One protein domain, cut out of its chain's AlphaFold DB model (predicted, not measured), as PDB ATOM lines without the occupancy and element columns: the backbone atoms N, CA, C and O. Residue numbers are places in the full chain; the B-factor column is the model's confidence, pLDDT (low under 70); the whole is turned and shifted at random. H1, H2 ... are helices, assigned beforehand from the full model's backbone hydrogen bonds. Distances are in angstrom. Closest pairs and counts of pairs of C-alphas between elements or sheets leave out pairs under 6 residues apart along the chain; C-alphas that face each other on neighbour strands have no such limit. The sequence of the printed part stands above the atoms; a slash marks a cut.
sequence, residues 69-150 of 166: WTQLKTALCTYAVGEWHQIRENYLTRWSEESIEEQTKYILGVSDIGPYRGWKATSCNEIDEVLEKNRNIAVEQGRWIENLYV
ATOM      1  N   TRP A  69     -34.813 -99.600 -47.880       91.81
ATOM      2  CA  TRP A  69     -33.832 -98.521 -47.721       91.81
ATOM      3  C   TRP A  69     -34.090 -97.664 -46.479       91.81
ATOM      4  O   TRP A  69     -33.159 -97.330 -45.743       91.81
ATOM      5  N   THR A  70     -35.354 -97.331 -46.213       93.06
ATOM      6  CA  THR A  70     -35.736 -96.553 -45.024       93.06
ATOM      7  C   THR A  70     -35.489 -97.350 -43.744       93.06
ATOM      8  O   THR A  70     -34.966 -96.813 -42.764       93.06
ATOM      9  N   GLN A  71     -35.813 -98.645 -43.763       94.88
ATOM     10  CA  GLN A  71     -35.557 -99.560 -42.654       94.88
ATOM     11  C   GLN A  71     -34.059 -99.714 -42.392       94.88
ATOM     12  O   GLN A  71     -33.654 -99.647 -41.237       94.88
ATOM     13  N   LEU A  72     -33.230 -99.841 -43.434       94.69
ATOM     14  CA  LEU A  72     -31.780 -99.934 -43.280       94.69
ATOM     15  C   LEU A  72     -31.191 -98.653 -42.678       94.69
ATOM     16  O   LEU A  72     -30.447 -98.737 -41.706       94.69
ATOM     17  N   LYS A  73     -31.575 -97.468 -43.174       93.94
ATOM     18  CA  LYS A  73     -31.144 -96.186 -42.580       93.94
ATOM     19  C   LYS A  73     -31.533 -96.088 -41.103       93.94
ATOM     20  O   LYS A  73     -30.711 -95.739 -40.264       93.94
ATOM     21  N   THR A  74     -32.770 -96.458 -40.774       94.06
ATOM     22  CA  THR A  74     -33.261 -96.462 -39.386       94.06
ATOM     23  C   THR A  74     -32.487 -97.455 -38.515       94.06
ATOM     24  O   THR A  74     -32.156 -97.160 -37.363       94.06
ATOM     25  N   ALA A  75     -32.158 -98.620 -39.069       94.81
ATOM     26  CA  ALA A  75     -31.387 -99.638 -38.381       94.81
ATOM     27  C   ALA A  75     -29.955 -99.169 -38.098       94.81
ATOM     28  O   ALA A  75     -29.490 -99.378 -36.988       94.81
ATOM     29  N   LEU A  76     -29.302 -98.460 -39.025       94.38
ATOM     30  CA  LEU A  76     -27.959 -97.880 -38.839       94.38
ATOM     31  C   LEU A  76     -27.915 -96.728 -37.817       94.38
ATOM     32  O   LEU A  76     -26.863 -96.440 -37.248       94.38
ATOM     33  N   CYS A  77     -29.058 -96.090 -37.546       93.62
ATOM     34  CA  CYS A  77     -29.211 -95.143 -36.435       93.62
ATOM     35  C   CYS A  77     -29.414 -95.842 -35.080       93.62
ATOM     36  O   CYS A  77     -29.238 -95.242 -34.020       93.62
ATOM     37  N   THR A  78     -29.811 -97.116 -35.088       93.75
ATOM     38  CA  THR A  78     -30.168 -97.878 -33.879       93.75
ATOM     39  C   THR A  78     -29.053 -98.836 -33.472       93.75
ATOM     40  O   THR A  78     -28.679 -98.901 -32.297       93.75
ATOM     41  N   TYR A  79     -28.461 -99.503 -34.451       94.62
ATOM     42  CA  TYR A  79     -27.395-100.482 -34.341       94.62
ATOM     43  C   TYR A  79     -26.169-100.003 -35.116       94.62
ATOM     44  O   TYR A  79     -26.290 -99.290 -36.109       94.62
ATOM     45  N   ALA A  80     -24.985-100.378 -34.642       92.81
ATOM     46  CA  ALA A  80     -23.744-100.062 -35.332       92.81
ATOM     47  C   ALA A  80     -23.545-100.962 -36.563       92.81
ATOM     48  O   ALA A  80     -24.020-102.098 -36.616       92.81
ATOM     49  N   VAL A  81     -22.786-100.473 -37.538       93.25
ATOM     50  CA  VAL A  81     -22.285-101.256 -38.672       93.25
ATOM     51  C   VAL A  81     -21.512-102.469 -38.151       93.25
ATOM     52  O   VAL A  81     -20.564-102.335 -37.375       93.25
ATOM     53  N   GLY A  82     -21.904-103.665 -38.590       91.06
ATOM     54  CA  GLY A  82     -21.368-104.943 -38.108       91.06
ATOM     55  C   GLY A  82     -22.317-105.715 -37.186       91.06
ATOM     56  O   GLY A  82     -22.158-106.925 -37.054       91.06
ATOM     57  N   GLU A  83     -23.341-105.065 -36.624       95.62
ATOM     58  CA  GLU A  83     -24.418-105.705 -35.846       95.62
ATOM     59  C   GLU A  83     -25.523-106.238 -36.786       95.62
ATOM     60  O   GLU A  83     -26.715-105.932 -36.662       95.62
ATOM     61  N   TRP A  84     -25.114-106.999 -37.808       95.50
ATOM     62  CA  TRP A  84     -25.989-107.439 -38.903       95.50
ATOM     63  C   TRP A  84     -27.120-108.339 -38.436       95.50
ATOM     64  O   TRP A  84     -28.239-108.244 -38.941       95.50
ATOM     65  N   HIS A  85     -26.838-109.171 -37.438       95.00
ATOM     66  CA  HIS A  85     -27.815-110.068 -36.851       95.00
ATOM     67  C   HIS A  85     -28.998-109.295 -36.250       95.00
ATOM     68  O   HIS A  85     -30.155-109.559 -36.572       95.00
ATOM     69  N   GLN A  86     -28.721-108.260 -35.457       95.56
ATOM     70  CA  GLN A  86     -29.736-107.432 -34.808       95.56
ATOM     71  C   GLN A  86     -30.504-106.584 -35.822       95.56
ATOM     72  O   GLN A  86     -31.722-106.425 -35.700       95.56
ATOM     73  N   ILE A  87     -29.821-106.064 -36.847       95.19
ATOM     74  CA  ILE A  87     -30.466-105.328 -37.943       95.19
ATOM     75  C   ILE A  87     -31.438-106.244 -38.693       95.19
ATOM     76  O   ILE A  87     -32.585-105.866 -38.949       95.19
ATOM     77  N   ARG A  88     -31.014-107.473 -38.994       95.25
ATOM     78  CA  ARG A  88     -31.855-108.479 -39.633       95.25
ATOM     79  C   ARG A  88     -33.073-108.808 -38.778       95.25
ATOM     80  O   ARG A  88     -34.185-108.715 -39.279       95.25
ATOM     81  N   GLU A  89     -32.897-109.158 -37.509       95.44
ATOM     82  CA  GLU A  89     -34.016-109.591 -36.662       95.44
ATOM     83  C   GLU A  89     -35.062-108.496 -36.424       95.44
ATOM     84  O   GLU A  89     -36.255-108.793 -36.369       95.44
ATOM     85  N   ASN A  90     -34.640-107.233 -36.325       94.94
ATOM     86  CA  ASN A  90     -35.541-106.147 -35.936       94.94
ATOM     87  C   ASN A  90     -36.089-105.331 -37.114       94.94
ATOM     88  O   ASN A  90     -37.192-104.797 -37.016       94.94
ATOM     89  N   TYR A  91     -35.345-105.215 -38.220       94.06
ATOM     90  CA  TYR A  91     -35.704-104.315 -39.323       94.06
ATOM     91  C   TYR A  91     -35.889-105.026 -40.661       94.06
ATOM     92  O   TYR A  91     -36.761-104.636 -41.438       94.06
ATOM     93  N   LEU A  92     -35.072-106.044 -40.945       93.50
ATOM     94  CA  LEU A  92     -34.907-106.620 -42.283       93.50
ATOM     95  C   LEU A  92     -34.903-108.158 -42.247       93.50
ATOM     96  O   LEU A  92     -34.038-108.807 -42.828       93.50
ATOM     97  N   THR A  93     -35.905-108.757 -41.597       91.81
ATOM     98  CA  THR A  93     -35.968-110.211 -41.308       91.81
ATOM     99  C   THR A  93     -35.941-111.105 -42.543       91.81
ATOM    100  O   THR A  93     -35.523-112.263 -42.477       91.81
ATOM    101  N   ARG A  94     -36.385-110.565 -43.680       89.19
ATOM    102  CA  ARG A  94     -36.448-111.261 -44.972       89.19
ATOM    103  C   ARG A  94     -35.101-111.314 -45.694       89.19
ATOM    104  O   ARG A  94     -34.964-112.089 -46.639       89.19
ATOM    105  N   TRP A  95     -34.132-110.508 -45.265       90.50
ATOM    106  CA  TRP A  95     -32.828-110.380 -45.904       90.50
ATOM    107  C   TRP A  95     -31.762-111.175 -45.152       90.50
ATOM    108  O   TRP A  95     -31.854-111.396 -43.942       90.50
ATOM    109  N   SER A  96     -30.760-111.653 -45.888       91.62
ATOM    110  CA  SER A  96     -29.564-112.238 -45.283       91.62
ATOM    111  C   SER A  96     -28.665-111.136 -44.730       91.62
ATOM    112  O   SER A  96     -28.681-110.007 -45.218       91.62
ATOM    113  N   GLU A  97     -27.853-111.476 -43.733       93.25
ATOM    114  CA  GLU A  97     -26.872-110.552 -43.150       93.25
ATOM    115  C   GLU A  97     -25.881-110.046 -44.213       93.25
ATOM    116  O   GLU A  97     -25.600-108.854 -44.271       93.25
ATOM    117  N   GLU A  98     -25.464-110.919 -45.136       92.00
ATOM    118  CA  GLU A  98     -24.620-110.565 -46.288       92.00
ATOM    119  C   GLU A  98     -25.284-109.528 -47.207       92.00
ATOM    120  O   GLU A  98     -24.648-108.555 -47.606       92.00
ATOM    121  N   SER A  99     -26.575-109.698 -47.515       91.75
ATOM    122  CA  SER A  99     -27.314-108.739 -48.345       91.75
ATOM    123  C   SER A  99     -27.456-107.384 -47.647       91.75
ATOM    124  O   SER A  99     -27.350-106.348 -48.296       91.75
ATOM    125  N   ILE A 100     -27.656-107.375 -46.326       94.69
ATOM    126  CA  ILE A 100     -27.724-106.144 -45.526       94.69
ATOM    127  C   ILE A 100     -26.373-105.421 -45.535       94.69
ATOM    128  O   ILE A 100     -26.332-104.202 -45.714       94.69
ATOM    129  N   GLU A 101     -25.268-106.153 -45.382       94.56
ATOM    130  CA  GLU A 101     -23.920-105.590 -45.479       94.56
ATOM    131  C   GLU A 101     -23.666-104.983 -46.867       94.56
ATOM    132  O   GLU A 101     -23.202-103.847 -46.975       94.56
ATOM    133  N   GLU A 102     -24.012-105.708 -47.933       91.62
ATOM    134  CA  GLU A 102     -23.868-105.241 -49.312       91.62
ATOM    135  C   GLU A 102     -24.675-103.963 -49.564       91.62
ATOM    136  O   GLU A 102     -24.160-102.998 -50.122       91.62
ATOM    137  N   GLN A 103     -25.918-103.886 -49.093       93.06
ATOM    138  CA  GLN A 103     -26.698-102.658 -49.243       93.06
ATOM    139  C   GLN A 103     -26.198-101.519 -48.352       93.06
ATOM    140  O   GLN A 103     -26.294-100.355 -48.737       93.06
ATOM    141  N   THR A 104     -25.596-101.821 -47.202       94.44
ATOM    142  CA  THR A 104     -24.951-100.800 -46.364       94.44
ATOM    143  C   THR A 104     -23.758-100.171 -47.084       94.44
ATOM    144  O   THR A 104     -23.595 -98.951 -47.047       94.44
ATOM    145  N   LYS A 105     -22.972-100.974 -47.813       92.62
ATOM    146  CA  LYS A 105     -21.902-100.494 -48.702       92.62
ATOM    147  C   LYS A 105     -22.430 -99.510 -49.748       92.62
ATOM    148  O   LYS A 105     -21.850 -98.441 -49.912       92.62
ATOM    149  N   TYR A 106     -23.570 -99.809 -50.375       90.38
ATOM    150  CA  TYR A 106     -24.229 -98.890 -51.313       90.38
ATOM    151  C   TYR A 106     -24.730 -97.599 -50.655       90.38
ATOM    152  O   TYR A 106     -24.539 -96.528 -51.224       90.38
ATOM    153  N   ILE A 107     -25.326 -97.674 -49.459       92.00
ATOM    154  CA  ILE A 107     -25.781 -96.480 -48.726       92.00
ATOM    155  C   ILE A 107     -24.616 -95.553 -48.395       92.00
ATOM    156  O   ILE A 107     -24.756 -94.343 -48.516       92.00
ATOM    157  N   LEU A 108     -23.492 -96.109 -47.947       91.38
ATOM    158  CA  LEU A 108     -22.325 -95.326 -47.546       91.38
ATOM    159  C   LEU A 108     -21.414 -94.993 -48.734       91.38
ATOM    160  O   LEU A 108     -20.501 -94.184 -48.596       91.38
ATOM    161  N   GLY A 109     -21.649 -95.600 -49.897       89.94
ATOM    162  CA  GLY A 109     -20.856 -95.403 -51.103       89.94
ATOM    163  C   GLY A 109     -19.439 -95.949 -50.975       89.94
ATOM    164  O   GLY A 109     -18.507 -95.276 -51.401       89.94
ATOM    165  N   VAL A 110     -19.252 -97.134 -50.387       89.69
ATOM    166  CA  VAL A 110     -17.931 -97.756 -50.164       89.69
ATOM    167  C   VAL A 110     -17.918 -99.220 -50.579       89.69
ATOM    168  O   VAL A 110     -18.876 -99.936 -50.330       89.69
ATOM    169  N   SER A 111     -16.831 -99.696 -51.185       88.25
ATOM    170  CA  SER A 111     -16.664-101.119 -51.514       88.25
ATOM    171  C   SER A 111     -16.286-101.963 -50.293       88.25
ATOM    172  O   SER A 111     -16.717-103.112 -50.167       88.25
ATOM    173  N   ASP A 112     -15.495-101.390 -49.383       89.00
ATOM    174  CA  ASP A 112     -15.086-102.010 -48.128       89.00
ATOM    175  C   ASP A 112     -15.777-101.330 -46.943       89.00
ATOM    176  O   ASP A 112     -15.696-100.118 -46.751       89.00
ATOM    177  N   ILE A 113     -16.456-102.143 -46.134       90.69
ATOM    178  CA  ILE A 113     -17.167-101.699 -44.935       90.69
ATOM    179  C   ILE A 113     -16.270-101.724 -43.691       90.69
ATOM    180  O   ILE A 113     -16.643-101.172 -42.660       90.69
ATOM    181  N   GLY A 114     -15.087-102.347 -43.772       89.56
ATOM    182  CA  GLY A 114     -14.143-102.506 -42.664       89.56
ATOM    183  C   GLY A 114     -13.895-101.226 -41.853       89.56
ATOM    184  O   GLY A 114     -14.053-101.275 -40.630       89.56
ATOM    185  N   PRO A 115     -13.597-100.074 -42.488       89.88
ATOM    186  CA  PRO A 115     -13.387 -98.800 -41.792       89.88
ATOM    187  C   PRO A 115     -14.603 -98.284 -41.015       89.88
ATOM    188  O   PRO A 115     -14.452 -97.508 -40.076       89.88
ATOM    189  N   TYR A 116     -15.806 -98.714 -41.396       91.25
ATOM    190  CA  TYR A 116     -17.058 -98.317 -40.758       91.25
ATOM    191  C   TYR A 116     -17.489 -99.287 -39.663       91.25
ATOM    192  O   TYR A 116     -18.509 -99.056 -39.026       91.25
ATOM    193  N   ARG A 117     -16.761-100.377 -39.404       91.31
ATOM    194  CA  ARG A 117     -17.172-101.352 -38.389       91.31
ATOM    195  C   ARG A 117     -17.242-100.703 -37.002       91.31
ATOM    196  O   ARG A 117     -16.272-100.121 -36.531       91.31
ATOM    197  N   GLY A 118     -18.394-100.819 -36.346       90.88
ATOM    198  CA  GLY A 118     -18.683-100.161 -35.070       90.88
ATOM    199  C   GLY A 118     -19.170 -98.711 -35.194       90.88
ATOM    200  O   GLY A 118     -19.610 -98.145 -34.194       90.88
ATOM    201  N   TRP A 119     -19.157 -98.115 -36.390       93.50
ATOM    202  CA  TRP A 119     -19.768 -96.808 -36.627       93.50
ATOM    203  C   TRP A 119     -21.291 -96.911 -36.548       93.50
ATOM    204  O   TRP A 119     -21.896 -97.867 -37.034       93.50
ATOM    205  N   LYS A 120     -21.919 -95.911 -35.935       93.62
ATOM    206  CA  LYS A 120     -23.366 -95.807 -35.770       93.62
ATOM    207  C   LYS A 120     -23.772 -94.382 -36.101       93.62
ATOM    208  O   LYS A 120     -23.213 -93.450 -35.530       93.62
ATOM    209  N   ALA A 121     -24.749 -94.230 -36.987       91.12
ATOM    210  CA  ALA A 121     -25.238 -92.914 -37.353       91.12
ATOM    211  C   ALA A 121     -25.982 -92.281 -36.168       91.12
ATOM    212  O   ALA A 121     -26.811 -92.917 -35.514       91.12
ATOM    213  N   THR A 122     -25.715 -91.009 -35.907       90.31
ATOM    214  CA  THR A 122     -26.451 -90.206 -34.924       90.31
ATOM    215  C   THR A 122     -27.809 -89.796 -35.484       90.31
ATOM    216  O   THR A 122     -28.794 -89.679 -34.754       90.31
ATOM    217  N   SER A 123     -27.874 -89.580 -36.798       89.31
ATOM    218  CA  SER A 123     -29.099 -89.229 -37.510       89.31
ATOM    219  C   SER A 123     -29.106 -89.811 -38.920       89.31
ATOM    220  O   SER A 123     -28.053 -90.054 -39.506       89.31
ATOM    221  N   CYS A 124     -30.296 -89.972 -39.507       83.88
ATOM    222  CA  CYS A 124     -30.415 -90.439 -40.891       83.88
ATOM    223  C   CYS A 124     -29.740 -89.491 -41.901       83.88
ATOM    224  O   CYS A 124     -29.348 -89.954 -42.965       83.88
ATOM    225  N   ASN A 125     -29.592 -88.201 -41.572       89.12
ATOM    226  CA  ASN A 125     -28.931 -87.216 -42.435       89.12
ATOM    227  C   ASN A 125     -27.411 -87.422 -42.478       89.12
ATOM    228  O   ASN A 125     -26.810 -87.263 -43.532       89.12
ATOM    229  N   GLU A 126     -26.802 -87.845 -41.365       91.44
ATOM    230  CA  GLU A 126     -25.360 -88.130 -41.290       91.44
ATOM    231  C   GLU A 126     -24.958 -89.224 -42.291       91.44
ATOM    232  O   GLU A 126     -23.883 -89.184 -42.876       91.44
ATOM    233  N   ILE A 127     -25.851 -90.182 -42.540       91.31
ATOM    234  CA  ILE A 127     -25.645 -91.241 -43.531       91.31
ATOM    235  C   ILE A 127     -25.486 -90.648 -44.941       91.31
ATOM    236  O   ILE A 127     -24.592 -91.051 -45.683       91.31
ATOM    237  N   ASP A 128     -26.339 -89.685 -45.300       91.06
ATOM    238  CA  ASP A 128     -26.290 -89.026 -46.605       91.06
ATOM    239  C   ASP A 128     -25.053 -88.112 -46.717       91.06
ATOM    240  O   ASP A 128     -24.392 -88.091 -47.754       91.06
ATOM    241  N   GLU A 129     -24.660 -87.442 -45.629       92.25
ATOM    242  CA  GLU A 129     -23.415 -86.660 -45.561       92.25
ATOM    243  C   GLU A 129     -22.165 -87.540 -45.736       92.25
ATOM    244  O   GLU A 129     -21.226 -87.168 -46.445       92.25
ATOM    245  N   VAL A 130     -22.148 -88.733 -45.127       91.88
ATOM    246  CA  VAL A 130     -21.063 -89.712 -45.290       91.88
ATOM    247  C   VAL A 130     -20.984 -90.197 -46.736       91.88
ATOM    248  O   VAL A 130     -19.886 -90.250 -47.292       91.88
ATOM    249  N   LEU A 131     -22.124 -90.493 -47.365       91.38
ATOM    250  CA  LEU A 131     -22.180 -90.861 -48.778       91.38
ATOM    251  C   LEU A 131     -21.609 -89.754 -49.670       91.38
ATOM    252  O   LEU A 131     -20.782 -90.029 -50.539       91.38
ATOM    253  N   GLU A 132     -22.026 -88.504 -49.461       91.31
ATOM    254  CA  GLU A 132     -21.523 -87.363 -50.230       91.31
ATOM    255  C   GLU A 132     -20.021 -87.158 -50.030       91.31
ATOM    256  O   GLU A 132     -19.288 -86.963 -51.001       91.31
ATOM    257  N   LYS A 133     -19.536 -87.268 -48.790       91.44
ATOM    258  CA  LYS A 133     -18.108 -87.190 -48.478       91.44
ATOM    259  C   LYS A 133     -17.318 -88.276 -49.206       91.44
ATOM    260  O   LYS A 133     -16.326 -87.968 -49.867       91.44
ATOM    261  N   ASN A 134     -17.768 -89.526 -49.126       89.88
ATOM    262  CA  ASN A 134     -17.111 -90.658 -49.779       89.88
ATOM    263  C   ASN A 134     -17.130 -90.517 -51.295       89.88
ATOM    264  O   ASN A 134     -16.116 -90.746 -51.951       89.88
ATOM    265  N   ARG A 135     -18.251 -90.055 -51.850       88.50
ATOM    266  CA  ARG A 135     -18.373 -89.748 -53.270       88.50
ATOM    267  C   ARG A 135     -17.394 -88.665 -53.707       88.50
ATOM    268  O   ARG A 135     -16.752 -88.835 -54.737       88.50
ATOM    269  N   ASN A 136     -17.262 -87.574 -52.957       89.12
ATOM    270  CA  ASN A 136     -16.347 -86.485 -53.308       89.12
ATOM    271  C   ASN A 136     -14.893 -86.968 -53.315       89.12
ATOM    272  O   ASN A 136     -14.203 -86.788 -54.316       89.12
ATOM    273  N   ILE A 137     -14.472 -87.684 -52.268       86.69
ATOM    274  CA  ILE A 137     -13.133 -88.289 -52.181       86.69
ATOM    275  C   ILE A 137     -12.900 -89.253 -53.355       86.69
ATOM    276  O   ILE A 137     -11.861 -89.214 -54.013       86.69
ATOM    277  N   ALA A 138     -13.886 -90.099 -53.660       85.62
ATOM    278  CA  ALA A 138     -13.811 -91.053 -54.756       85.62
ATOM    279  C   ALA A 138     -13.683 -90.384 -56.124       85.62
ATOM    280  O   ALA A 138     -12.898 -90.830 -56.956       85.62
ATOM    281  N   VAL A 139     -14.462 -89.331 -56.372       87.19
ATOM    282  CA  VAL A 139     -14.451 -88.592 -57.639       87.19
ATOM    283  C   VAL A 139     -13.133 -87.842 -57.809       87.19
ATOM    284  O   VAL A 139     -12.544 -87.920 -58.885       87.19
ATOM    285  N   GLU A 140     -12.629 -87.191 -56.758       86.06
ATOM    286  CA  GLU A 140     -11.316 -86.529 -56.765       86.06
ATOM    287  C   GLU A 140     -10.180 -87.507 -57.090       86.06
ATOM    288  O   GLU A 140      -9.246 -87.167 -57.815       86.06
ATOM    289  N   GLN A 141     -10.284 -88.746 -56.608       84.69
ATOM    290  CA  GLN A 141      -9.297 -89.797 -56.850       84.69
ATOM    291  C   GLN A 141      -9.536 -90.589 -58.148       84.69
ATOM    292  O   GLN A 141      -8.721 -91.445 -58.491       84.69
ATOM    293  N   GLY A 142     -10.641 -90.346 -58.865       82.94
ATOM    294  CA  GLY A 142     -11.030 -91.113 -60.056       82.94
ATOM    295  C   GLY A 142     -11.449 -92.565 -59.772       82.94
ATOM    296  O   GLY A 142     -11.327 -93.418 -60.646       82.94
ATOM    297  N   ARG A 143     -11.923 -92.860 -58.555       83.44
ATOM    298  CA  ARG A 143     -12.221 -94.206 -58.017       83.44
ATOM    299  C   ARG A 143     -13.705 -94.447 -57.722       83.44
ATOM    300  O   ARG A 143     -14.057 -95.354 -56.970       83.44
ATOM    301  N   TRP A 144     -14.581 -93.619 -58.283       83.88
ATOM    302  CA  TRP A 144     -16.027 -93.795 -58.174       83.88
ATOM    303  C   TRP A 144     -16.533 -94.711 -59.293       83.88
ATOM    304  O   TRP A 144     -16.594 -94.301 -60.452       83.88
ATOM    305  N   ILE A 145     -16.890 -95.951 -58.953       78.94
ATOM    306  CA  ILE A 145     -17.353 -96.973 -59.904       78.94
ATOM    307  C   ILE A 145     -18.693 -97.517 -59.408       78.94
ATOM    308  O   ILE A 145     -18.807 -97.906 -58.253       78.94
ATOM    309  N   GLU A 146     -19.720 -97.523 -60.266       75.50
ATOM    310  CA  GLU A 146     -21.051 -98.090 -59.959       75.50
ATOM    311  C   GLU A 146     -21.679 -97.601 -58.632       75.50
ATOM    312  O   GLU A 146     -22.347 -98.351 -57.927       75.50
ATOM    313  N   ASN A 147     -21.503 -96.315 -58.307       72.62
ATOM    314  CA  ASN A 147     -21.942 -95.683 -57.051       72.62
ATOM    315  C   ASN A 147     -21.219 -96.153 -55.776       72.62
ATOM    316  O   ASN A 147     -21.730 -95.956 -54.674       72.62
ATOM    317  N   LEU A 148     -20.032 -96.738 -55.913       72.56
ATOM    318  CA  LEU A 148     -19.190 -97.159 -54.801       72.56
ATOM    319  C   LEU A 148     -17.797 -96.533 -54.917       72.56
ATOM    320  O   LEU A 148     -17.205 -96.461 -55.999       72.56
ATOM    321  N   TYR A 149     -17.255 -96.105 -53.780       71.31
ATOM    322  CA  TYR A 149     -15.843 -95.788 -53.636       71.31
ATOM    323  C   TYR A 149     -15.048 -97.084 -53.530       71.31
ATOM    324  O   TYR A 149     -15.199 -97.833 -52.563       71.31
ATOM    325  N   VAL A 150     -14.199 -97.344 -54.520       73.19
ATOM    326  CA  VAL A 150     -13.312 -98.506 -54.513       73.19
ATOM    327  C   VAL A 150     -11.996 -98.113 -53.843       73.19
ATOM    328  O   VAL A 150     -11.169 -97.421 -54.440       73.19
TER     329      VAL A 150
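Overview. This is residues 69 to 150 of the 166 residues of an uncharacterized protein of Galdieria sulphuraria (UniProt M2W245). Four helices make an elongated cluster in which each crosses the next at a large angle: H2 is at one end, H1 and H3 come next, and the long H4 runs from beside H1 past the end of H3 to the other end. A wide loop, residues 109 to 123, goes back from the end of H3 to the start of H4, and the tail after H4, residues 141 to 150, turns back on itself with a short antiparallel pairing of residues 144 to 145 with residues 148 to 149. The printed part has 82 residues, with four named helices in the order H1, H2, H3, H4 and no named strand, and its class is all helix. It is compact, with a radius of gyration of the C-alphas of 12.3 A, and the C-alphas span 38 by 23 by 20 A.

Arrangement. H1, residues 69 to 78, and H2, residues 84 to 90, only just touch, with 3 pairs of C-alphas within 8 A; the closest C-alphas are those of Ala 75 and Ile 87, 5.8 A apart. Their lines are about perpendicular, at 75 degrees. H2 touches H3, residues 97 to 108, with the C-alphas of Trp 84 and Glu 97 the closest at 5.3 A, and their lines are about perpendicular, at 82 degrees. H3 touches H2 with residues 97 to 101 alone. H1 and H3 are close but not clearly touching; their closest C-alphas, those of Leu 72 and Thr 104, are 7.5 A apart, and their lines are about perpendicular, at 87 degrees. H4, residues 124 to 140, touches H3, and the closest C-alphas are those of Leu 108 and Leu 131, 4.6 A apart. H3 touches H4 with residues 107 to 108 alone, and H4 touches H3 with residues 127 to 134 alone. The two run the same way at a steep tilt of 69.7 degrees, only just short of about perpendicular. H4 also touches H1, with its residues 124 to 127 alone; the closest C-alphas, those of Lys 73 and Cys 124, are 6.0 A apart, and the lines are about perpendicular, at 75 degrees. H2 and H4 are apart. The helix packing is mostly crossed, with 0 of the 4 touching pairs at a shallow tilt. In H1, H2 and H3 every O i to N i+4 pair is within hydrogen-bond range, and in H4 12 of 13 are.

Along the chain. H1 begins at C-alpha 69 at (-33.832, -98.521, -47.721) and ends at residue 78, 14.3 A from first to last C-alpha. H2, residues 84 to 90, measures 10.1 A. H3, residues 97 to 108, measures 16.5 A and ends at C-alpha 108 at (-22.325, -95.326, -47.546). H4, the longest helix with 17 residues, measures 25.1 A from residue 124 to C-alpha 140 at (-11.316, -86.529, -56.765).

Size, cuts and confidence. The two C-alphas farthest apart are those of Glu 89 and Glu 140, at 38.1 A, and the outline is elongated. The first and last printed C-alphas, those of Trp 69 and Val 150, are 21.6 A apart. The printed part has no cut. The link from H1 to H2 is tight, with 5 residues, and that from H2 to H3 is short, with 6. The link from H3 to H4 is long, with 15 residues, 109 to 123, whose C-alphas lie 7 to 13 A from the mean of all C-alphas. The mean pLDDT of the printed part is 90.1, and no printed residue is under 70.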